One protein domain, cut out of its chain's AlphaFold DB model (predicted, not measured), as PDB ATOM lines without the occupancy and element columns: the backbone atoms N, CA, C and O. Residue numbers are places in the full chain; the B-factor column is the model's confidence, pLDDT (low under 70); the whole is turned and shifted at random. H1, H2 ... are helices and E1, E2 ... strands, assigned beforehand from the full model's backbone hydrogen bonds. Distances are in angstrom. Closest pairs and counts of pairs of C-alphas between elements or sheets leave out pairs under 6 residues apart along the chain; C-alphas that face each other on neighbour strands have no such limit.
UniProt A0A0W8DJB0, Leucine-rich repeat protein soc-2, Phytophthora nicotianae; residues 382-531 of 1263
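This is residues 382 to 531 of the 1263 residues of the protein "Leucine-rich repeat protein soc-2" of Phytophthora nicotianae (UniProt A0A0W8DJB0). Two antiparallel sheets stand face to face as a sandwich, a larger one of five strands and a smaller one of four, with their strands running nearly the same line; E2 to E9 wind over both as a jelly roll, one long hairpin of nested pairs. Two short helices, H1 and H2, sit on the larger sheet's face away from the smaller one. The printed part has 150 residues, in the order E1 H1 E2 E3 E4 E5 E6 E7 E8 E9 H2, and is mostly strand, though only 74 residues are in named elements, under half. It is compact, with a radius of gyration of the C-alphas of 14.8 A and spans of 43 by 40 by 25 A.

Begin with the larger sheet, strongly twisted, in the order E1 (394 to 402), E7 (486 to 493), E4 (450 to 457), E9 (514 to 524), E2 (428 to 433). Look for N 397 and O 490 at 2.9 A between E1 and E7, N 453 and O 489 at 3.0 A between E4 and E7, N 454 and O 520 at 2.9 A between E4 and E9, and N 430 and O 517 at 2.9 A between E2 and E9. E9 bends by 50 degrees at residue 518. The smaller sheet runs E3 (437 to 442), E8 (501 to 506), E5 (462 to 467), E6 (478 to 480), with N 440 and O 503 at 2.8 A, N 504 and O 465 at 2.8 A, and, in the hairpin of E5 and E6, N 464 and O 478 at 2.9 A. The parts of the sheets that face each other are 8.5 A centre to centre, their strands at 14 degrees; the closest C-alphas of E3 and E9 are those of Ile 442 and Ser 523, 6.5 A apart. The jelly roll nests E2 with E9, E3 with E8, E4 with E7 and E5 with E6. H1 (417 to 421) is on the larger sheet at a height of 8.1 A, only just over E4, with 3 of its 5 C-alphas there; C-alphas 418 and 452 are their closest, 5.8 A apart. H2 (526 to 531), on the same face, is over E9 at 8.3 A and stands up from the sheet at 54 degrees. In H1 and H2 every O i to N i+4 pair is within hydrogen-bond range.

Find C-alpha 394 at (42.617, -30.248, 14.003); from there E1 runs 24.1 A to C-alpha 402. E9 runs 30.8 A, E7 23.4 A and E4 22.6 A. H2 ends at C-alpha 531, (52.322, -37.696, 29.977).

Met 511 and Ala 531 have the two C-alphas farthest apart, 43.7 A. The printed part has no cut; its one long link is E1 to H1, 14 residues. Mean pLDDT of the printed part is 80.4; 21 residues are under 70, among them 382 to 385 and 409 to 413.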
ATOM      1  N   LEU A 382      37.724 -38.482  20.493       58.31
ATOM      2  CA  LEU A 382      36.346 -38.973  20.450       58.31
ATOM      3  C   LEU A 382      35.341 -37.843  20.730       58.31
ATOM      4  O   LEU A 382      34.779 -37.763  21.819       58.31
ATOM      5  N   GLY A 383      35.079 -36.990  19.736       58.84
ATOM      6  CA  GLY A 383      34.021 -35.979  19.841       58.84
ATOM      7  C   GLY A 383      34.122 -34.827  18.845       58.84
ATOM      8  O   GLY A 383      34.479 -33.711  19.226       58.84
ATOM      9  N   ASN A 384      33.725 -35.061  17.588       56.72
ATOM     10  CA  ASN A 384      33.706 -34.055  16.511       56.72
ATOM     11  C   ASN A 384      32.576 -33.008  16.676       56.72
ATOM     12  O   ASN A 384      31.806 -32.765  15.747       56.72
ATOM     13  N   GLU A 385      32.438 -32.411  17.862       65.88
ATOM     14  CA  GLU A 385      31.449 -31.362  18.124       65.88
ATOM     15  C   GLU A 385      31.904 -29.989  17.604       65.88
ATOM     16  O   GLU A 385      31.068 -29.214  17.132       65.88
ATOM     17  N   LEU A 386      33.212 -29.686  17.630       74.62
ATOM     18  CA  LEU A 386      33.753 -28.489  16.978       74.62
ATOM     19  C   LEU A 386      33.943 -28.762  15.487       74.62
ATOM     20  O   LEU A 386      34.854 -29.470  15.063       74.62
ATOM     21  N   ALA A 387      33.081 -28.159  14.674       77.62
ATOM     22  CA  ALA A 387      33.217 -28.178  13.228       77.62
ATOM     23  C   ALA A 387      34.190 -27.076  12.777       77.62
ATOM     24  O   ALA A 387      33.811 -25.906  12.676       77.62
ATOM     25  N   PHE A 388      35.434 -27.461  12.502       82.38
ATOM     26  CA  PHE A 388      36.454 -26.599  11.901       82.38
ATOM     27  C   PHE A 388      36.063 -26.135  10.485       82.38
ATOM     28  O   PHE A 388      35.184 -26.722   9.841       82.38
ATOM     29  N   TYR A 389      36.689 -25.055  10.012       82.00
ATOM     30  CA  TYR A 389      36.630 -24.647   8.603       82.00
ATOM     31  C   TYR A 389      37.652 -25.434   7.763       82.00
ATOM     32  O   TYR A 389      38.640 -25.931   8.299       82.00
ATOM     33  N   ASP A 390      37.395 -25.564   6.456       59.78
ATOM     34  CA  ASP A 390      37.975 -26.618   5.600       59.78
ATOM     35  C   ASP A 390      39.518 -26.606   5.480       59.78
ATOM     36  O   ASP A 390      40.112 -27.629   5.140       59.78
ATOM     37  N   ASP A 391      40.175 -25.486   5.804       65.69
ATOM     38  CA  ASP A 391      41.637 -25.327   5.772       65.69
ATOM     39  C   ASP A 391      42.357 -25.758   7.075       65.69
ATOM     40  O   ASP A 391      43.588 -25.818   7.112       65.69
ATOM     41  N   VAL A 392      41.630 -26.048   8.166       72.31
ATOM     42  CA  VAL A 392      42.215 -26.265   9.506       72.31
ATOM     43  C   VAL A 392      42.298 -27.756   9.860       72.31
ATOM     44  O   VAL A 392      41.288 -28.417  10.096       72.31
ATOM     45  N   GLN A 393      43.519 -28.296   9.958       72.81
ATOM     46  CA  GLN A 393      43.749 -29.684  10.381       72.81
ATOM     47  C   GLN A 393      43.863 -29.816  11.907       72.81
ATOM     48  O   GLN A 393      44.950 -29.734  12.489       72.81
ATOM     49  N   SER A 394      42.729 -30.070  12.552       76.31
ATOM     50  CA  SER A 394      42.617 -30.248  14.003       76.31
ATOM     51  C   SER A 394      41.491 -31.207  14.384       76.31
ATOM     52  O   SER A 394      40.603 -31.511  13.591       76.31
ATOM     53  N   GLU A 395      41.550 -31.701  15.617       78.88
ATOM     54  CA  GLU A 395      40.592 -32.635  16.208       78.88
ATOM     55  C   GLU A 395      40.096 -32.077  17.549       78.88
ATOM     56  O   GLU A 395      40.809 -31.321  18.210       78.88
ATOM     57  N   SER A 396      38.884 -32.448  17.967       81.19
ATOM     58  CA  SER A 396      38.282 -31.983  19.219       81.19
ATOM     59  C   SER A 396      37.708 -33.120  20.051       81.19
ATOM     60  O   SER A 396      37.299 -34.145  19.513       81.19
ATOM     61  N   SER A 397      37.575 -32.881  21.351       78.62
ATOM     62  CA  SER A 397      36.599 -33.555  22.203       78.62
ATOM     63  C   SER A 397      35.939 -32.515  23.101       78.62
ATOM     64  O   SER A 397      36.621 -31.656  23.661       78.62
ATOM     65  N   VAL A 398      34.617 -32.594  23.242       75.75
ATOM     66  CA  VAL A 398      33.826 -31.727  24.124       75.75
ATOM     67  C   VAL A 398      33.024 -32.623  25.058       75.75
ATOM     68  O   VAL A 398      32.297 -33.504  24.604       75.75
ATOM     69  N   MET A 399      33.168 -32.403  26.359       71.56
ATOM     70  CA  MET A 399      32.434 -33.098  27.409       71.56
ATOM     71  C   MET A 399      31.547 -32.089  28.139       71.56
ATOM     72  O   MET A 399      31.983 -30.994  28.480       71.56
ATOM     73  N   LYS A 400      30.283 -32.452  28.336       72.38
ATOM     74  CA  LYS A 400      29.221 -31.649  28.964       72.38
ATOM     75  C   LYS A 400      28.554 -32.505  30.039       72.38
ATOM     76  O   LYS A 400      28.757 -33.719  30.033       72.38
ATOM     77  N   PHE A 401      27.716 -31.896  30.877       66.81
ATOM     78  CA  PHE A 401      27.016 -32.587  31.966       66.81
ATOM     79  C   PHE A 401      27.987 -33.193  32.998       66.81
ATOM     80  O   PHE A 401      27.807 -34.318  33.458       66.81
ATOM     81  N   ILE A 402      29.062 -32.461  33.323       68.44
ATOM     82  CA  ILE A 402      30.042 -32.867  34.337       68.44
ATOM     83  C   ILE A 402      29.600 -32.304  35.691       68.44
ATOM     84  O   ILE A 402      29.682 -31.097  35.932       68.44
ATOM     85  N   GLU A 403      29.126 -33.187  36.567       62.88
ATOM     86  CA  GLU A 403      28.778 -32.859  37.950       62.88
ATOM     87  C   GLU A 403      30.025 -32.763  38.858       62.88
ATOM     88  O   GLU A 403      31.103 -33.286  38.555       62.88
ATOM     89  N   GLY A 404      29.857 -32.116  40.014       70.69
ATOM     90  CA  GLY A 404      30.867 -32.051  41.073       70.69
ATOM     91  C   GLY A 404      31.927 -30.959  40.905       70.69
ATOM     92  O   GLY A 404      31.824 -30.064  40.068       70.69
ATOM     93  N   ASP A 405      32.939 -31.020  41.765       76.62
ATOM     94  CA  ASP A 405      34.067 -30.090  41.783       76.62
ATOM     95  C   ASP A 405      35.114 -30.501  40.718       76.62
ATOM     96  O   ASP A 405      35.444 -31.693  40.631       76.62
ATOM     97  N   PRO A 406      35.618 -29.577  39.874       74.19
ATOM     98  CA  PRO A 406      36.616 -29.879  38.850       74.19
ATOM     99  C   PRO A 406      37.998 -30.225  39.427       74.19
ATOM    100  O   PRO A 406      38.737 -30.950  38.762       74.19
ATOM    101  N   ASP A 407      38.331 -29.776  40.641       78.19
ATOM    102  CA  ASP A 407      39.605 -30.065  41.311       78.19
ATOM    103  C   ASP A 407      39.568 -31.374  42.132       78.19
ATOM    104  O   ASP A 407      40.612 -31.941  42.451       78.19
ATOM    105  N   GLU A 408      38.385 -31.939  42.418       71.62
ATOM    106  CA  GLU A 408      38.269 -33.220  43.133       71.62
ATOM    107  C   GLU A 408      38.232 -34.449  42.202       71.62
ATOM    108  O   GLU A 408      37.173 -34.888  41.739       71.62
ATOM    109  N   ILE A 409      39.381 -35.100  41.994       68.50
ATOM    110  CA  ILE A 409      39.458 -36.390  41.282       68.50
ATOM    111  C   ILE A 409      39.275 -37.558  42.270       68.50
ATOM    112  O   ILE A 409      40.237 -38.122  42.790       68.50
ATOM    113  N   LYS A 410      38.012 -37.900  42.565       59.75
ATOM    114  CA  LYS A 410      37.627 -38.968  43.522       59.75
ATOM    115  C   LYS A 410      36.880 -40.155  42.908       59.75
ATOM    116  O   LYS A 410      36.755 -41.193  43.550       59.75
ATOM    117  N   GLN A 411      36.336 -39.992  41.706       60.22
ATOM    118  CA  GLN A 411      35.531 -40.995  41.003       60.22
ATOM    119  C   GLN A 411      36.163 -41.321  39.651       60.22
ATOM    120  O   GLN A 411      36.912 -40.512  39.105       60.22
ATOM    121  N   LEU A 412      35.859 -42.504  39.111       59.62
ATOM    122  CA  LEU A 412      36.446 -42.979  37.857       59.62
ATOM    123  C   LEU A 412      36.149 -42.018  36.693       59.62
ATOM    124  O   LEU A 412      37.069 -41.649  35.971       59.62
ATOM    125  N   ASP A 413      34.914 -41.514  36.598       65.06
ATOM    126  CA  ASP A 413      34.492 -40.519  35.601       65.06
ATOM    127  C   ASP A 413      35.228 -39.165  35.704       65.06
ATOM    128  O   ASP A 413      35.324 -38.444  34.711       65.06
ATOM    129  N   ASN A 414      35.826 -38.837  36.860       71.69
ATOM    130  CA  ASN A 414      36.606 -37.607  37.060       71.69
ATOM    131  C   ASN A 414      38.058 -37.735  36.547       71.69
ATOM    132  O   ASN A 414      38.819 -36.772  36.633       71.69
ATOM    133  N   CYS A 415      38.480 -38.895  36.032       73.31
ATOM    134  CA  CYS A 415      39.846 -39.115  35.540       73.31
ATOM    135  C   CYS A 415      40.026 -38.547  34.117       73.31
ATOM    136  O   CYS A 415      40.161 -39.286  33.136       73.31
ATOM    137  N   THR A 416      39.992 -37.217  33.989       80.56
ATOM    138  CA  THR A 416      40.063 -36.524  32.693       80.56
ATOM    139  C   THR A 416      41.360 -35.736  32.502       80.56
ATOM    140  O   THR A 416      41.904 -35.149  33.437       80.56
ATOM    141  N   VAL A 417      41.856 -35.691  31.261       84.25
ATOM    142  CA  VAL A 417      43.086 -34.950  30.916       84.25
ATOM    143  C   VAL A 417      42.954 -33.435  31.167       84.25
ATOM    144  O   VAL A 417      43.909 -32.853  31.682       84.25
ATOM    145  N   PRO A 418      41.799 -32.780  30.905       85.75
ATOM    146  CA  PRO A 418      41.560 -31.410  31.356       85.75
ATOM    147  C   PRO A 418      41.672 -31.252  32.875       85.75
ATOM    148  O   PRO A 418      42.358 -30.334  33.309       85.75
ATOM    149  N   ARG A 419      41.081 -32.148  33.683       85.31
ATOM    150  CA  ARG A 419      41.222 -32.100  35.150       85.31
ATOM    151  C   ARG A 419      42.675 -32.236  35.583       85.31
ATOM    152  O   ARG A 419      43.111 -31.457  36.414       85.31
ATOM    153  N   TYR A 420      43.426 -33.168  35.001       83.56
ATOM    154  CA  TYR A 420      44.820 -33.429  35.373       83.56
ATOM    155  C   TYR A 420      45.773 -32.282  35.003       83.56
ATOM    156  O   TYR A 420      46.591 -31.887  35.827       83.56
ATOM    157  N   ILE A 421      45.673 -31.719  33.790       85.75
ATOM    158  CA  ILE A 421      46.559 -30.621  33.352       85.75
ATOM    159  C   ILE A 421      46.157 -29.275  33.965       85.75
ATOM    160  O   ILE A 421      47.029 -28.472  34.281       85.75
ATOM    161  N   LEU A 422      44.859 -29.012  34.137       85.06
ATOM    162  CA  LEU A 422      44.368 -27.750  34.704       85.06
ATOM    163  C   LEU A 422      44.303 -27.786  36.246       85.06
ATOM    164  O   LEU A 422      43.848 -26.821  36.855       85.06
ATOM    165  N   HIS A 423      44.755 -28.871  36.889       79.19
ATOM    166  CA  HIS A 423      44.795 -29.004  38.345       79.19
ATOM    167  C   HIS A 423      45.764 -27.981  38.961       79.19
ATOM    168  O   HIS A 423      46.986 -28.135  38.903       79.19
ATOM    169  N   GLY A 424      45.208 -26.947  39.594       70.88
ATOM    170  CA  GLY A 424      45.958 -25.819  40.154       70.88
ATOM    171  C   GLY A 424      45.958 -24.555  39.286       70.88
ATOM    172  O   GLY A 424      46.376 -23.505  39.772       70.88
ATOM    173  N   GLU A 425      45.433 -24.606  38.056       84.06
ATOM    174  CA  GLU A 425      45.158 -23.394  37.276       84.06
ATOM    175  C   GLU A 425      43.922 -22.669  37.851       84.06
ATOM    176  O   GLU A 425      42.879 -23.301  38.074       84.06
ATOM    177  N   PRO A 426      43.994 -21.350  38.118       86.44
ATOM    178  CA  PRO A 426      42.910 -20.615  38.756       86.44
ATOM    179  C   PRO A 426      41.767 -20.308  37.780       86.44
ATOM    180  O   PRO A 426      41.984 -19.880  36.644       86.44
ATOM    181  N   PHE A 427      40.527 -20.444  38.252       87.69
ATOM    182  CA  PHE A 427      39.352 -20.001  37.503       87.69
ATOM    183  C   PHE A 427      39.289 -18.474  37.396       87.69
ATOM    184  O   PHE A 427      39.389 -17.751  38.387       87.69
ATOM    185  N   GLN A 428      39.065 -17.996  36.175       89.56
ATOM    186  CA  GLN A 428      38.813 -16.601  35.838       89.56
ATOM    187  C   GLN A 428      37.295 -16.397  35.715       89.56
ATOM    188  O   GLN A 428      36.604 -17.229  35.122       89.56
ATOM    189  N   GLU A 429      36.762 -15.304  36.271       88.19
ATOM    190  CA  GLU A 429      35.365 -14.901  36.057       88.19
ATOM    191  C   GLU A 429      35.267 -13.850  34.952       88.19
ATOM    192  O   GLU A 429      35.755 -12.727  35.080       88.19
ATOM    193  N   THR A 430      34.601 -14.228  33.865       86.88
ATOM    194  CA  THR A 430      34.477 -13.455  32.630       86.88
ATOM    195  C   THR A 430      33.048 -12.915  32.509       86.88
ATOM    196  O   THR A 430      32.081 -13.683  32.579       86.88
ATOM    197  N   VAL A 431      32.888 -11.593  32.351       88.38
ATOM    198  CA  VAL A 431      31.580 -10.902  32.410       88.38
ATOM    199  C   VAL A 431      31.256 -10.227  31.078       88.38
ATOM    200  O   VAL A 431      31.541  -9.052  30.848       88.38
ATOM    201  N   ILE A 432      30.600 -10.976  30.197       88.50
ATOM    202  CA  ILE A 432      30.474 -10.628  28.782       88.50
ATOM    203  C   ILE A 432      29.188  -9.833  28.563       88.50
ATOM    204  O   ILE A 432      28.079 -10.342  28.751       88.50
ATOM    205  N   GLY A 433      29.337  -8.567  28.177       84.31
ATOM    206  CA  GLY A 433      28.239  -7.625  27.966       84.31
ATOM    207  C   GLY A 433      27.253  -8.036  26.866       84.31
ATOM    208  O   GLY A 433      27.515  -8.900  26.027       84.31
ATOM    209  N   ARG A 434      26.068  -7.419  26.872       85.44
ATOM    210  CA  ARG A 434      25.070  -7.599  25.812       85.44
ATOM    211  C   ARG A 434      25.636  -7.166  24.462       85.44
ATOM    212  O   ARG A 434      26.122  -6.046  24.334       85.44
ATOM    213  N   SER A 435      25.466  -8.011  23.447       83.75
ATOM    214  CA  SER A 435      25.898  -7.732  22.075       83.75
ATOM    215  C   SER A 435      27.410  -7.492  21.917       83.75
ATOM    216  O   SER A 435      27.836  -6.862  20.952       83.75
ATOM    217  N   THR A 436      28.220  -8.027  22.837       88.00
ATOM    218  CA  THR A 436      29.689  -8.072  22.749       88.00
ATOM    219  C   THR A 436      30.188  -9.519  22.740       88.00
ATOM    220  O   THR A 436      29.446 -10.448  23.062       88.00
ATOM    221  N   PHE A 437      31.462  -9.704  22.409       87.88
ATOM    222  CA  PHE A 437      32.203 -10.952  22.578       87.88
ATOM    223  C   PHE A 437      33.515 -10.656  23.310       87.88
ATOM    224  O   PHE A 437      33.950  -9.504  23.348       87.88
ATOM    225  N   GLU A 438      34.143 -11.686  23.864       88.69
ATOM    226  CA  GLU A 438      35.438 -11.589  24.538       88.69
ATOM    227  C   GLU A 438      36.428 -12.595  23.938       88.69
ATOM    228  O   GLU A 438      36.029 -13.691  23.539       88.69
ATOM    229  N   LEU A 439      37.701 -12.200  23.825       88.00
ATOM    230  CA  LEU A 439      38.791 -13.015  23.283       88.00
ATOM    231  C   LEU A 439      39.795 -13.314  24.397       88.00
ATOM    232  O   LEU A 439      40.462 -12.410  24.897       88.00
ATOM    233  N   LEU A 440      39.907 -14.585  24.763       88.06
ATOM    234  CA  LEU A 440      40.828 -15.080  25.779       88.06
ATOM    235  C   LEU A 440      42.089 -15.610  25.084       88.06
ATOM    236  O   LEU A 440      42.042 -16.640  24.407       88.06
ATOM    237  N   SER A 441      43.194 -14.873  25.192       84.75
ATOM    238  CA  SER A 441      44.456 -15.179  24.506       84.75
ATOM    239  C   SER A 441      45.151 -16.400  25.097       84.75
ATOM    240  O   SER A 441      45.533 -16.398  26.265       84.75
ATOM    241  N   ILE A 442      45.369 -17.425  24.275       83.75
ATOM    242  CA  ILE A 442      46.030 -18.663  24.693       83.75
ATOM    243  C   ILE A 442      47.544 -18.521  24.504       83.75
ATOM    244  O   ILE A 442      48.003 -18.056  23.459       83.75
ATOM    245  N   SER A 443      48.324 -18.931  25.506       77.56
ATOM    246  CA  SER A 443      49.789 -18.922  25.452       77.56
ATOM    247  C   SER A 443      50.331 -19.758  24.288       77.56
ATOM    248  O   SER A 443      49.893 -20.888  24.058       77.56
ATOM    249  N   GLU A 444      51.309 -19.211  23.564       69.62
ATOM    250  CA  GLU A 444      51.983 -19.925  22.478       69.62
ATOM    251  C   GLU A 444      52.919 -21.013  23.020       69.62
ATOM    252  O   GLU A 444      53.599 -20.833  24.030       69.62
ATOM    253  N   VAL A 445      52.956 -22.151  22.325       70.81
ATOM    254  CA  VAL A 445      53.701 -23.352  22.720       70.81
ATOM    255  C   VAL A 445      54.490 -23.869  21.519       70.81
ATOM    256  O   VAL A 445      54.030 -23.787  20.380       70.81
ATOM    257  N   SER A 446      55.692 -24.396  21.760       65.38
ATOM    258  CA  SER A 446      56.565 -24.886  20.691       65.38
ATOM    259  C   SER A 446      56.032 -26.191  20.085       65.38
ATOM    260  O   SER A 446      56.060 -27.237  20.728       65.38
ATOM    261  N   GLY A 447      55.565 -26.138  18.835       72.44
ATOM    262  CA  GLY A 447      55.137 -27.313  18.069       72.44
ATOM    263  C   GLY A 447      53.637 -27.343  17.774       72.44
ATOM    264  O   GLY A 447      53.069 -26.364  17.293       72.44
ATOM    265  N   ALA A 448      53.009 -28.499  17.991       78.94
ATOM    266  CA  ALA A 448      51.590 -28.733  17.736       78.94
ATOM    267  C   ALA A 448      50.785 -28.560  19.045       78.94
ATOM    268  O   ALA A 448      50.888 -29.422  19.922       78.94
ATOM    269  N   PRO A 449      50.026 -27.456  19.218       84.50
ATOM    270  CA  PRO A 449      49.387 -27.144  20.492       84.50
ATOM    271  C   PRO A 449      48.162 -28.022  20.767       84.50
ATOM    272  O   PRO A 449      47.358 -28.314  19.871       84.50
ATOM    273  N   VAL A 450      47.987 -28.374  22.042       87.50
ATOM    274  CA  VAL A 450      46.776 -28.999  22.578       87.50
ATOM    275  C   VAL A 450      46.115 -28.024  23.546       87.50
ATOM    276  O   VAL A 450      46.556 -27.854  24.680       87.50
ATOM    277  N   VAL A 451      45.054 -27.365  23.088       88.06
ATOM    278  CA  VAL A 451      44.254 -26.452  23.908       88.06
ATOM    279  C   VAL A 451      43.340 -27.263  24.817       88.06
ATOM    280  O   VAL A 451      42.619 -28.154  24.359       88.06
ATOM    281  N   LEU A 452      43.353 -26.924  26.099       89.62
ATOM    282  CA  LEU A 452      42.573 -27.551  27.158       89.62
ATOM    283  C   LEU A 452      41.806 -26.457  27.895       89.62
ATOM    284  O   LEU A 452      42.389 -25.424  28.221       89.62
ATOM    285  N   ALA A 453      40.518 -26.661  28.163       88.94
ATOM    286  CA  ALA A 453      39.735 -25.717  28.960       88.94
ATOM    287  C   ALA A 453      38.673 -26.408  29.823       88.94
ATOM    288  O   ALA A 453      38.101 -27.429  29.439       88.94
ATOM    289  N   GLN A 454      38.389 -25.792  30.968       90.69
ATOM    290  CA  GLN A 454      37.297 -26.117  31.880       90.69
ATOM    291  C   GLN A 454      36.476 -24.857  32.121       90.69
ATOM    292  O   GLN A 454      37.032 -23.822  32.491       90.69
ATOM    293  N   LEU A 455      35.165 -24.930  31.898       90.69
ATOM    294  CA  LEU A 455      34.285 -23.767  31.966       90.69
ATOM    295  C   LEU A 455      32.867 -24.107  32.429       90.69
ATOM    296  O   LEU A 455      32.388 -25.222  32.235       90.69
ATOM    297  N   ARG A 456      32.181 -23.118  33.003       89.19
ATOM    298  CA  ARG A 456      30.796 -23.207  33.484       89.19
ATOM    299  C   ARG A 456      30.050 -21.908  33.196       89.19
ATOM    300  O   ARG A 456      30.534 -20.814  33.492       89.19
ATOM    301  N   VAL A 457      28.859 -22.028  32.609       86.50
ATOM    302  CA  VAL A 457      28.014 -20.897  32.193       86.50
ATOM    303  C   VAL A 457      26.894 -20.713  33.217       86.50
ATOM    304  O   VAL A 457      26.041 -21.582  33.360       86.50
ATOM    305  N   GLN A 458      26.881 -19.583  33.928       82.06
ATOM    306  CA  GLN A 458      26.028 -19.412  35.117       82.06
ATOM    307  C   GLN A 458      24.629 -18.833  34.842       82.06
ATOM    308  O   GLN A 458      23.760 -18.908  35.702       82.06
ATOM    309  N   THR A 459      24.402 -18.178  33.695       78.50
ATOM    310  CA  THR A 459      23.229 -17.286  33.517       78.50
ATOM    311  C   THR A 459      22.334 -17.638  32.329       78.50
ATOM    312  O   THR A 459      21.144 -17.872  32.514       78.50
ATOM    313  N   GLN A 460      22.873 -17.657  31.107       80.94
ATOM    314  CA  GLN A 460      22.187 -18.118  29.895       80.94
ATOM    315  C   GLN A 460      23.194 -18.583  28.846       80.94
ATOM    316  O   GLN A 460      24.313 -18.076  28.797       80.94
ATOM    317  N   ASP A 461      22.742 -19.467  27.958       86.44
ATOM    318  CA  ASP A 461      23.510 -20.074  26.874       86.44
ATOM    319  C   ASP A 461      24.421 -19.094  26.127       86.44
ATOM    320  O   ASP A 461      23.922 -18.096  25.599       86.44
ATOM    321  N   ILE A 462      25.713 -19.397  25.994       87.81
ATOM    322  CA  ILE A 462      26.713 -18.594  25.262       87.81
ATOM    323  C   ILE A 462      27.259 -19.355  24.041       87.81
ATOM    324  O   ILE A 462      27.161 -20.582  23.983       87.81
ATOM    325  N   LEU A 463      27.807 -18.644  23.052       88.69
ATOM    326  CA  LEU A 463      28.549 -19.260  21.951       88.69
ATOM    327  C   LEU A 463      30.048 -19.296  22.277       88.69
ATOM    328  O   LEU A 463      30.586 -18.319  22.790       88.69
ATOM    329  N   LEU A 464      30.713 -20.403  21.947       88.81
ATOM    330  CA  LEU A 464      32.166 -20.566  22.017       88.81
ATOM    331  C   LEU A 464      32.716 -20.975  20.646       88.81
ATOM    332  O   LEU A 464      32.264 -21.966  20.068       88.81
ATOM    333  N   SER A 465      33.728 -20.259  20.166       88.50
ATOM    334  CA  SER A 465      34.596 -20.675  19.060       88.50
ATOM    335  C   SER A 465      36.072 -20.566  19.454       88.50
ATOM    336  O   SER A 465      36.442 -19.825  20.363       88.50
ATOM    337  N   VAL A 466      36.930 -21.313  18.764       88.19
ATOM    338  CA  VAL A 466      38.373 -21.053  18.722       88.19
ATOM    339  C   VAL A 466      38.641 -20.120  17.542       88.19
ATOM    340  O   VAL A 466      38.098 -20.334  16.454       88.19
ATOM    341  N   ALA A 467      39.465 -19.096  17.744       87.12
ATOM    342  CA  ALA A 467      39.799 -18.084  16.745       87.12
ATOM    343  C   ALA A 467      41.307 -17.758  16.749       87.12
ATOM    344  O   ALA A 467      42.048 -18.208  17.624       87.12
ATOM    345  N   THR A 468      41.772 -16.979  15.770       84.50
ATOM    346  CA  THR A 468      43.107 -16.347  15.802       84.50
ATOM    347  C   THR A 468      43.117 -15.125  16.732       84.50
ATOM    348  O   THR A 468      42.069 -14.708  17.237       84.50
ATOM    349  N   GLN A 469      44.281 -14.508  16.962       80.38
ATOM    350  CA  GLN A 469      44.366 -13.214  17.662       80.38
ATOM    351  C   GLN A 469      43.712 -12.072  16.862       80.38
ATOM    352  O   GLN A 469      43.145 -11.160  17.458       80.38
ATOM    353  N   ASP A 470      43.674 -12.174  15.529       77.31
ATOM    354  CA  ASP A 470      42.933 -11.260  14.642       77.31
ATOM    355  C   ASP A 470      41.396 -11.454  14.697       77.31
ATOM    356  O   ASP A 470      40.648 -10.776  13.992       77.31
ATOM    357  N   GLY A 471      40.898 -12.389  15.517       71.94
ATOM    358  CA  GLY A 471      39.467 -12.637  15.733       71.94
ATOM    359  C   GLY A 471      38.769 -13.472  14.651       71.94
ATOM    360  O   GLY A 471      37.541 -13.621  14.701       71.94
ATOM    361  N   GLN A 472      39.524 -14.034  13.698       83.38
ATOM    362  CA  GLN A 472      39.008 -14.936  12.665       83.38
ATOM    363  C   GLN A 472      38.677 -16.306  13.272       83.38
ATOM    364  O   GLN A 472      39.558 -16.986  13.797       83.38
ATOM    365  N   ASP A 473      37.415 -16.728  13.177       83.81
ATOM    366  CA  ASP A 473      36.956 -18.024  13.685       83.81
ATOM    367  C   ASP A 473      37.588 -19.201  12.919       83.81
ATOM    368  O   ASP A 473      37.436 -19.323  11.704       83.81
ATOM    369  N   LEU A 474      38.252 -20.103  13.647       83.81
ATOM    370  CA  LEU A 474      38.796 -21.373  13.143       83.81
ATOM    371  C   LEU A 474      37.770 -22.517  13.253       83.81
ATOM    372  O   LEU A 474      37.855 -23.516  12.534       83.81
ATOM    373  N   THR A 475      36.770 -22.354  14.123       85.81
ATOM    374  CA  THR A 475      35.650 -23.283  14.343       85.81
ATOM    375  C   THR A 475      34.310 -22.578  14.198       85.81
ATOM    376  O   THR A 475      34.147 -21.464  14.696       85.81
ATOM    377  N   LYS A 476      33.303 -23.269  13.661       83.56
ATOM    378  CA  LYS A 476      31.901 -22.845  13.788       83.56
ATOM    379  C   LYS A 476      31.523 -22.797  15.281       83.56
ATOM    380  O   LYS A 476      31.848 -23.744  15.998       83.56
ATOM    381  N   PRO A 477      30.852 -21.736  15.758       83.81
ATOM    382  CA  PRO A 477      30.633 -21.539  17.186       83.81
ATOM    383  C   PRO A 477      29.622 -22.542  17.763       83.81
ATOM    384  O   PRO A 477      28.510 -22.696  17.250       83.81
ATOM    385  N   ILE A 478      29.997 -23.206  18.858       84.88
ATOM    386  CA  ILE A 478      29.146 -24.128  19.624       84.88
ATOM    387  C   ILE A 478      28.314 -23.342  20.629       84.88
ATOM    388  O   ILE A 478      28.844 -22.489  21.336       84.88
ATOM    389  N   ARG A 479      27.029 -23.688  20.773       85.06
ATOM    390  CA  ARG A 479      26.223 -23.235  21.913       85.06
ATOM    391  C   ARG A 479      26.509 -24.089  23.147       85.06
ATOM    392  O   ARG A 479      26.352 -25.308  23.116       85.06
ATOM    393  N   LEU A 480      26.886 -23.416  24.222       84.12
ATOM    394  CA  LEU A 480      27.057 -23.944  25.568       84.12
ATOM    395  C   LEU A 480      25.865 -23.467  26.395       84.12
ATOM    396  O   LEU A 480      25.612 -22.263  26.404       84.12
ATOM    397  N   SER A 481      25.132 -24.359  27.058       80.56
ATOM    398  CA  SER A 481      23.933 -23.986  27.823       80.56
ATOM    399  C   SER A 481      24.229 -23.725  29.299       80.56
ATOM    400  O   SER A 481      25.185 -24.264  29.850       80.56
ATOM    401  N   ALA A 482      23.413 -22.882  29.939       77.69
ATOM    402  CA  ALA A 482      23.529 -22.607  31.372       77.69
ATOM    403  C   ALA A 482      22.772 -23.674  32.181       77.69
ATOM    404  O   ALA A 482      21.546 -23.624  32.271       77.69
ATOM    405  N   LEU A 483      23.508 -24.649  32.722       63.94
ATOM    406  CA  LEU A 483      22.966 -25.837  33.404       63.94
ATOM    407  C   LEU A 483      23.599 -26.089  34.789       63.94
ATOM    408  O   LEU A 483      23.429 -27.163  35.350       63.94
ATOM    409  N   ASP A 484      24.353 -25.123  35.328       62.91
ATOM    410  CA  ASP A 484      25.197 -25.229  36.541       62.91
ATOM    411  C   ASP A 484      26.319 -26.295  36.524       62.91
ATOM    412  O   ASP A 484      27.230 -26.226  37.347       62.91
ATOM    413  N   GLU A 485      26.312 -27.203  35.551       79.94
ATOM    414  CA  GLU A 485      27.338 -28.212  35.262       79.94
ATOM    415  C   GLU A 485      28.642 -27.619  34.697       79.94
ATOM    416  O   GLU A 485      28.667 -26.529  34.110       79.94
ATOM    417  N   TRP A 486      29.730 -28.389  34.797       84.62
ATOM    418  CA  TRP A 486      30.991 -28.095  34.120       84.62
ATOM    419  C   TRP A 486      31.031 -28.646  32.689       84.62
ATOM    420  O   TRP A 486      30.385 -29.638  32.335       84.62
ATOM    421  N   ILE A 487      31.832 -27.977  31.862       86.06
ATOM    422  CA  ILE A 487      32.112 -28.320  30.472       86.06
ATOM    423  C   ILE A 487      33.629 -28.399  30.304       86.06
ATOM    424  O   ILE A 487      34.357 -27.476  30.678       86.06
ATOM    425  N   GLU A 488      34.097 -29.493  29.714       87.88
ATOM    426  CA  GLU A 488      35.506 -29.758  29.430       87.88
ATOM    427  C   GLU A 488      35.762 -29.797  27.923       87.88
ATOM    428  O   GLU A 488      34.996 -30.379  27.150       87.88
ATOM    429  N   LEU A 489      36.861 -29.173  27.506       86.56
ATOM    430  CA  LEU A 489      37.256 -29.014  26.114       86.56
ATOM    431  C   LEU A 489      38.691 -29.496  25.904       86.56
ATOM    432  O   LEU A 489      39.597 -29.109  26.640       86.56
ATOM    433  N   ILE A 490      38.891 -30.276  24.842       87.50
ATOM    434  CA  ILE A 490      40.197 -30.619  24.275       87.50
ATOM    435  C   ILE A 490      40.176 -30.241  22.790       87.50
ATOM    436  O   ILE A 490      39.278 -30.677  22.065       87.50
ATOM    437  N   VAL A 491      41.166 -29.484  22.314       87.25
ATOM    438  CA  VAL A 491      41.403 -29.237  20.881       87.25
ATOM    439  C   VAL A 491      42.866 -29.491  20.546       87.25
ATOM    440  O   VAL A 491      43.755 -28.813  21.051       87.25
ATOM    441  N   ARG A 492      43.115 -30.460  19.666       85.69
ATOM    442  CA  ARG A 492      44.449 -30.891  19.238       85.69
ATOM    443  C   ARG A 492      44.694 -30.426  17.805       85.69
ATOM    444  O   ARG A 492      44.034 -30.902  16.880       85.69
ATOM    445  N   PHE A 493      45.637 -29.510  17.605       84.00
ATOM    446  CA  PHE A 493      46.041 -29.056  16.270       84.00
ATOM    447  C   PHE A 493      47.160 -29.940  15.708       84.00
ATOM    448  O   PHE A 493      47.995 -30.429  16.463       84.00
ATOM    449  N   LYS A 494      47.212 -30.142  14.383       79.19
ATOM    450  CA  LYS A 494      48.310 -30.892  13.725       79.19
ATOM    451  C   LYS A 494      49.505 -30.009  13.349       79.19
ATOM    452  O   LYS A 494      50.589 -30.515  13.078       79.19
ATOM    453  N   SER A 495      49.314 -28.694  13.379       75.56
ATOM    454  CA  SER A 495      50.335 -27.661  13.199       75.56
ATOM    455  C   SER A 495      49.894 -26.386  13.917       75.56
ATOM    456  O   SER A 495      48.698 -26.102  13.950       75.56
ATOM    457  N   SER A 496      50.833 -25.590  14.431       71.12
ATOM    458  CA  SER A 496      50.551 -24.250  14.964       71.12
ATOM    459  C   SER A 496      49.854 -23.365  13.910       71.12
ATOM    460  O   SER A 496      50.445 -23.144  12.846       71.12
ATOM    461  N   PRO A 497      48.632 -22.853  14.153       69.69
ATOM    462  CA  PRO A 497      47.987 -21.919  13.234       69.69
ATOM    463  C   PRO A 497      48.696 -20.556  13.239       69.69
ATOM    464  O   PRO A 497      49.311 -20.150  14.225       69.69
ATOM    465  N   ILE A 498      48.617 -19.852  12.112       65.38
ATOM    466  CA  ILE A 498      49.250 -18.543  11.920       65.38
ATOM    467  C   ILE A 498      48.389 -17.471  12.606       65.38
ATOM    468  O   ILE A 498      47.180 -17.439  12.396       65.38
ATOM    469  N   GLY A 499      49.011 -16.586  13.395       67.19
ATOM    470  CA  GLY A 499      48.309 -15.515  14.122       67.19
ATOM    471  C   GLY A 499      47.838 -15.896  15.532       67.19
ATOM    472  O   GLY A 499      46.895 -15.291  16.042       67.19
ATOM    473  N   GLY A 500      48.465 -16.897  16.160       75.88
ATOM    474  CA  GLY A 500      48.170 -17.321  17.531       75.88
ATOM    475  C   GLY A 500      46.778 -17.941  17.712       75.88
ATOM    476  O   GLY A 500      46.037 -18.165  16.753       75.88
ATOM    477  N   LEU A 501      46.416 -18.234  18.964       85.12
ATOM    478  CA  LEU A 501      45.134 -18.845  19.329       85.12
ATOM    479  C   LEU A 501      44.395 -18.025  20.394       85.12
ATOM    480  O   LEU A 501      44.997 -17.536  21.349       85.12
ATOM    481  N   THR A 502      43.075 -17.923  20.248       87.94
ATOM    482  CA  THR A 502      42.158 -17.335  21.231       87.94
ATOM    483  C   THR A 502      40.926 -18.225  21.430       87.94
ATOM    484  O   THR A 502      40.461 -18.884  20.494       87.94
ATOM    485  N   LEU A 503      40.371 -18.245  22.647       89.62
ATOM    486  CA  LEU A 503      39.003 -18.716  22.888       89.62
ATOM    487  C   LEU A 503      38.058 -17.514  22.830       89.62
ATOM    488  O   LEU A 503      38.228 -16.547  23.569       89.62
ATOM    489  N   LYS A 504      37.060 -17.580  21.952       90.56
ATOM    490  CA  LYS A 504      36.102 -16.508  21.693       90.56
ATOM    491  C   LYS A 504      34.755 -16.854  22.307       90.56
ATOM    492  O   LYS A 504      34.071 -17.767  21.844       90.56
ATOM    493  N   LEU A 505      34.378 -16.117  23.346       90.38
ATOM    494  CA  LEU A 505      33.092 -16.251  24.025       90.38
ATOM    495  C   LEU A 505      32.146 -15.154  23.518       90.38
ATOM    496  O   LEU A 505      32.327 -13.974  23.817       90.38
ATOM    497  N   ASP A 506      31.147 -15.535  22.723       87.88
ATOM    498  CA  ASP A 506      30.267 -14.603  22.015       87.88
ATOM    499  C   ASP A 506      28.866 -14.494  22.644       87.88
ATOM    500  O   ASP A 506      28.133 -15.477  22.805       87.88
ATOM    501  N   ASN A 507      28.476 -13.256  22.959       88.75
ATOM    502  CA  ASN A 507      27.166 -12.866  23.477       88.75
ATOM    503  C   ASN A 507      26.388 -11.936  22.511       88.75
ATOM    504  O   ASN A 507      25.367 -11.355  22.897       88.75
ATOM    505  N   SER A 508      26.838 -11.811  21.253       82.62
ATOM    506  CA  SER A 508      26.254 -10.986  20.178       82.62
ATOM    507  C   SER A 508      24.723 -11.078  20.094       82.62
ATOM    508  O   SER A 508      24.022 -10.064  20.045       82.62
ATOM    509  N   TYR A 509      24.215 -12.311  20.131       77.81
ATOM    510  CA  TYR A 509      22.831 -12.707  19.871       77.81
ATOM    511  C   TYR A 509      21.883 -12.610  21.077       77.81
ATOM    512  O   TYR A 509      20.697 -12.919  20.939       77.81
ATOM    513  N   SER A 510      22.364 -12.248  22.273       77.12
ATOM    514  CA  SER A 510      21.534 -12.277  23.483       77.12
ATOM    515  C   SER A 510      20.828 -10.954  23.788       77.12
ATOM    516  O   SER A 510      21.306  -9.854  23.506       77.12
ATOM    517  N   MET A 511      19.678 -11.071  24.451       75.06
ATOM    518  CA  MET A 511      18.939  -9.945  25.029       75.06
ATOM    519  C   MET A 511      19.337  -9.666  26.492       75.06
ATOM    520  O   MET A 511      18.940  -8.638  27.042       75.06
ATOM    521  N   VAL A 512      20.120 -10.551  27.125       74.94
ATOM    522  CA  VAL A 512      20.579 -10.413  28.520       74.94
ATOM    523  C   VAL A 512      21.668  -9.342  28.624       74.94
ATOM    524  O   VAL A 512      22.529  -9.251  27.755       74.94
ATOM    525  N   ARG A 513      21.635  -8.531  29.695       79.94
ATOM    526  CA  ARG A 513      22.566  -7.405  29.927       79.94
ATOM    527  C   ARG A 513      24.040  -7.818  29.997       79.94
ATOM    528  O   ARG A 513      24.885  -7.093  29.481       79.94
ATOM    529  N   SER A 514      24.322  -8.947  30.634       82.50
ATOM    530  CA  SER A 514      25.649  -9.541  30.774       82.50
ATOM    531  C   SER A 514      25.512 -11.036  31.059       82.50
ATOM    532  O   SER A 514      24.509 -11.463  31.637       82.50
ATOM    533  N   LYS A 515      26.506 -11.832  30.667       86.25
ATOM    534  CA  LYS A 515      26.634 -13.240  31.062       86.25
ATOM    535  C   LYS A 515      27.891 -13.438  31.888       86.25
ATOM    536  O   LYS A 515      28.914 -12.837  31.583       86.25
ATOM    537  N   GLN A 516      27.799 -14.295  32.895       87.31
ATOM    538  CA  GLN A 516      28.937 -14.741  33.693       87.31
ATOM    539  C   GLN A 516      29.354 -16.146  33.256       87.31
ATOM    540  O   GLN A 516      28.516 -17.054  33.168       87.31
ATOM    541  N   VAL A 517      30.646 -16.294  32.970       88.81
ATOM    542  CA  VAL A 517      31.312 -17.560  32.657       88.81
ATOM    543  C   VAL A 517      32.498 -17.697  33.607       88.81
ATOM    544  O   VAL A 517      33.326 -16.794  33.684       88.81
ATOM    545  N   GLN A 518      32.576 -18.813  34.327       90.69
ATOM    546  CA  GLN A 518      33.801 -19.234  35.009       90.69
ATOM    547  C   GLN A 518      34.609 -20.075  34.024       90.69
ATOM    548  O   GLN A 518      34.041 -20.980  33.411       90.69
ATOM    549  N   ILE A 519      35.898 -19.785  33.839       91.06
ATOM    550  CA  ILE A 519      36.757 -20.505  32.890       91.06
ATOM    551  C   ILE A 519      38.222 -20.557  33.346       91.06
ATOM    552  O   ILE A 519      38.762 -19.575  33.845       91.06
ATOM    553  N   ARG A 520      38.879 -21.698  33.128       91.06
ATOM    554  CA  ARG A 520      40.343 -21.838  33.105       91.06
ATOM    555  C   ARG A 520      40.769 -22.591  31.849       91.06
ATOM    556  O   ARG A 520      40.019 -23.433  31.353       91.06
ATOM    557  N   TYR A 521      41.934 -22.260  31.307       91.06
ATOM    558  CA  TYR A 521      42.411 -22.796  30.035       91.06
ATOM    559  C   TYR A 521      43.938 -22.761  29.947       91.06
ATOM    560  O   TYR A 521      44.575 -21.873  30.503       91.06
ATOM    561  N   LEU A 522      44.506 -23.717  29.215       88.94
ATOM    562  CA  LEU A 522      45.941 -23.854  28.976       88.94
ATOM    563  C   LEU A 522      46.179 -24.347  27.539       88.94
ATOM    564  O   LEU A 522      45.316 -24.992  26.939       88.94
ATOM    565  N   SER A 523      47.365 -24.081  26.998       88.75
ATOM    566  CA  SER A 523      47.909 -24.822  25.857       88.75
ATOM    567  C   SER A 523      49.026 -25.729  26.363       88.75
ATOM    568  O   SER A 523      49.974 -25.249  26.981       88.75
ATOM    569  N   ALA A 524      48.909 -27.029  26.116       87.06
ATOM    570  CA  ALA A 524      49.960 -28.011  26.355       87.06
ATOM    571  C   ALA A 524      50.692 -28.334  25.043       87.06
ATOM    572  O   ALA A 524      50.114 -28.231  23.956       87.06
ATOM    573  N   ASP A 525      51.953 -28.759  25.133       87.25
ATOM    574  CA  ASP A 525      52.610 -29.421  24.005       87.25
ATOM    575  C   ASP A 525      52.162 -30.890  23.909       87.25
ATOM    576  O   ASP A 525      51.431 -31.419  24.755       87.25
ATOM    577  N   THR A 526      52.587 -31.574  22.847       83.94
ATOM    578  CA  THR A 526      52.234 -32.983  22.645       83.94
ATOM    579  C   THR A 526      52.818 -33.892  23.737       83.94
ATOM    580  O   THR A 526      52.205 -34.904  24.058       83.94
ATOM    581  N   ALA A 527      53.960 -33.540  24.340       83.62
ATOM    582  CA  ALA A 527      54.634 -34.365  25.343       83.62
ATOM    583  C   ALA A 527      53.942 -34.293  26.715       83.62
ATOM    584  O   ALA A 527      53.673 -35.327  27.322       83.62
ATOM    585  N   ALA A 528      53.584 -33.092  27.173       83.44
ATOM    586  CA  ALA A 528      52.793 -32.875  28.380       83.44
ATOM    587  C   ALA A 528      51.384 -33.470  28.244       83.44
ATOM    588  O   ALA A 528      50.873 -34.054  29.197       83.44
ATOM    589  N   TYR A 529      50.776 -33.392  27.054       86.19
ATOM    590  CA  TYR A 529      49.501 -34.056  26.781       86.19
ATOM    591  C   TYR A 529      49.601 -35.591  26.853       86.19
ATOM    592  O   TYR A 529      48.735 -36.215  27.463       86.19
ATOM    593  N   VAL A 530      50.651 -36.200  26.284       82.44
ATOM    594  CA  VAL A 530      50.912 -37.650  26.397       82.44
ATOM    595  C   VAL A 530      51.117 -38.051  27.860       82.44
ATOM    596  O   VAL A 530      50.386 -38.903  28.355       82.44
ATOM    597  N   ALA A 531      52.017 -37.377  28.582       82.31
ATOM    598  CA  ALA A 531      52.322 -37.696  29.977       82.31
ATOM    599  C   ALA A 531      51.106 -37.530  30.913       82.31
ATOM    600  O   ALA A 531      50.933 -38.297  31.857       82.31
TER     601      ALA A 531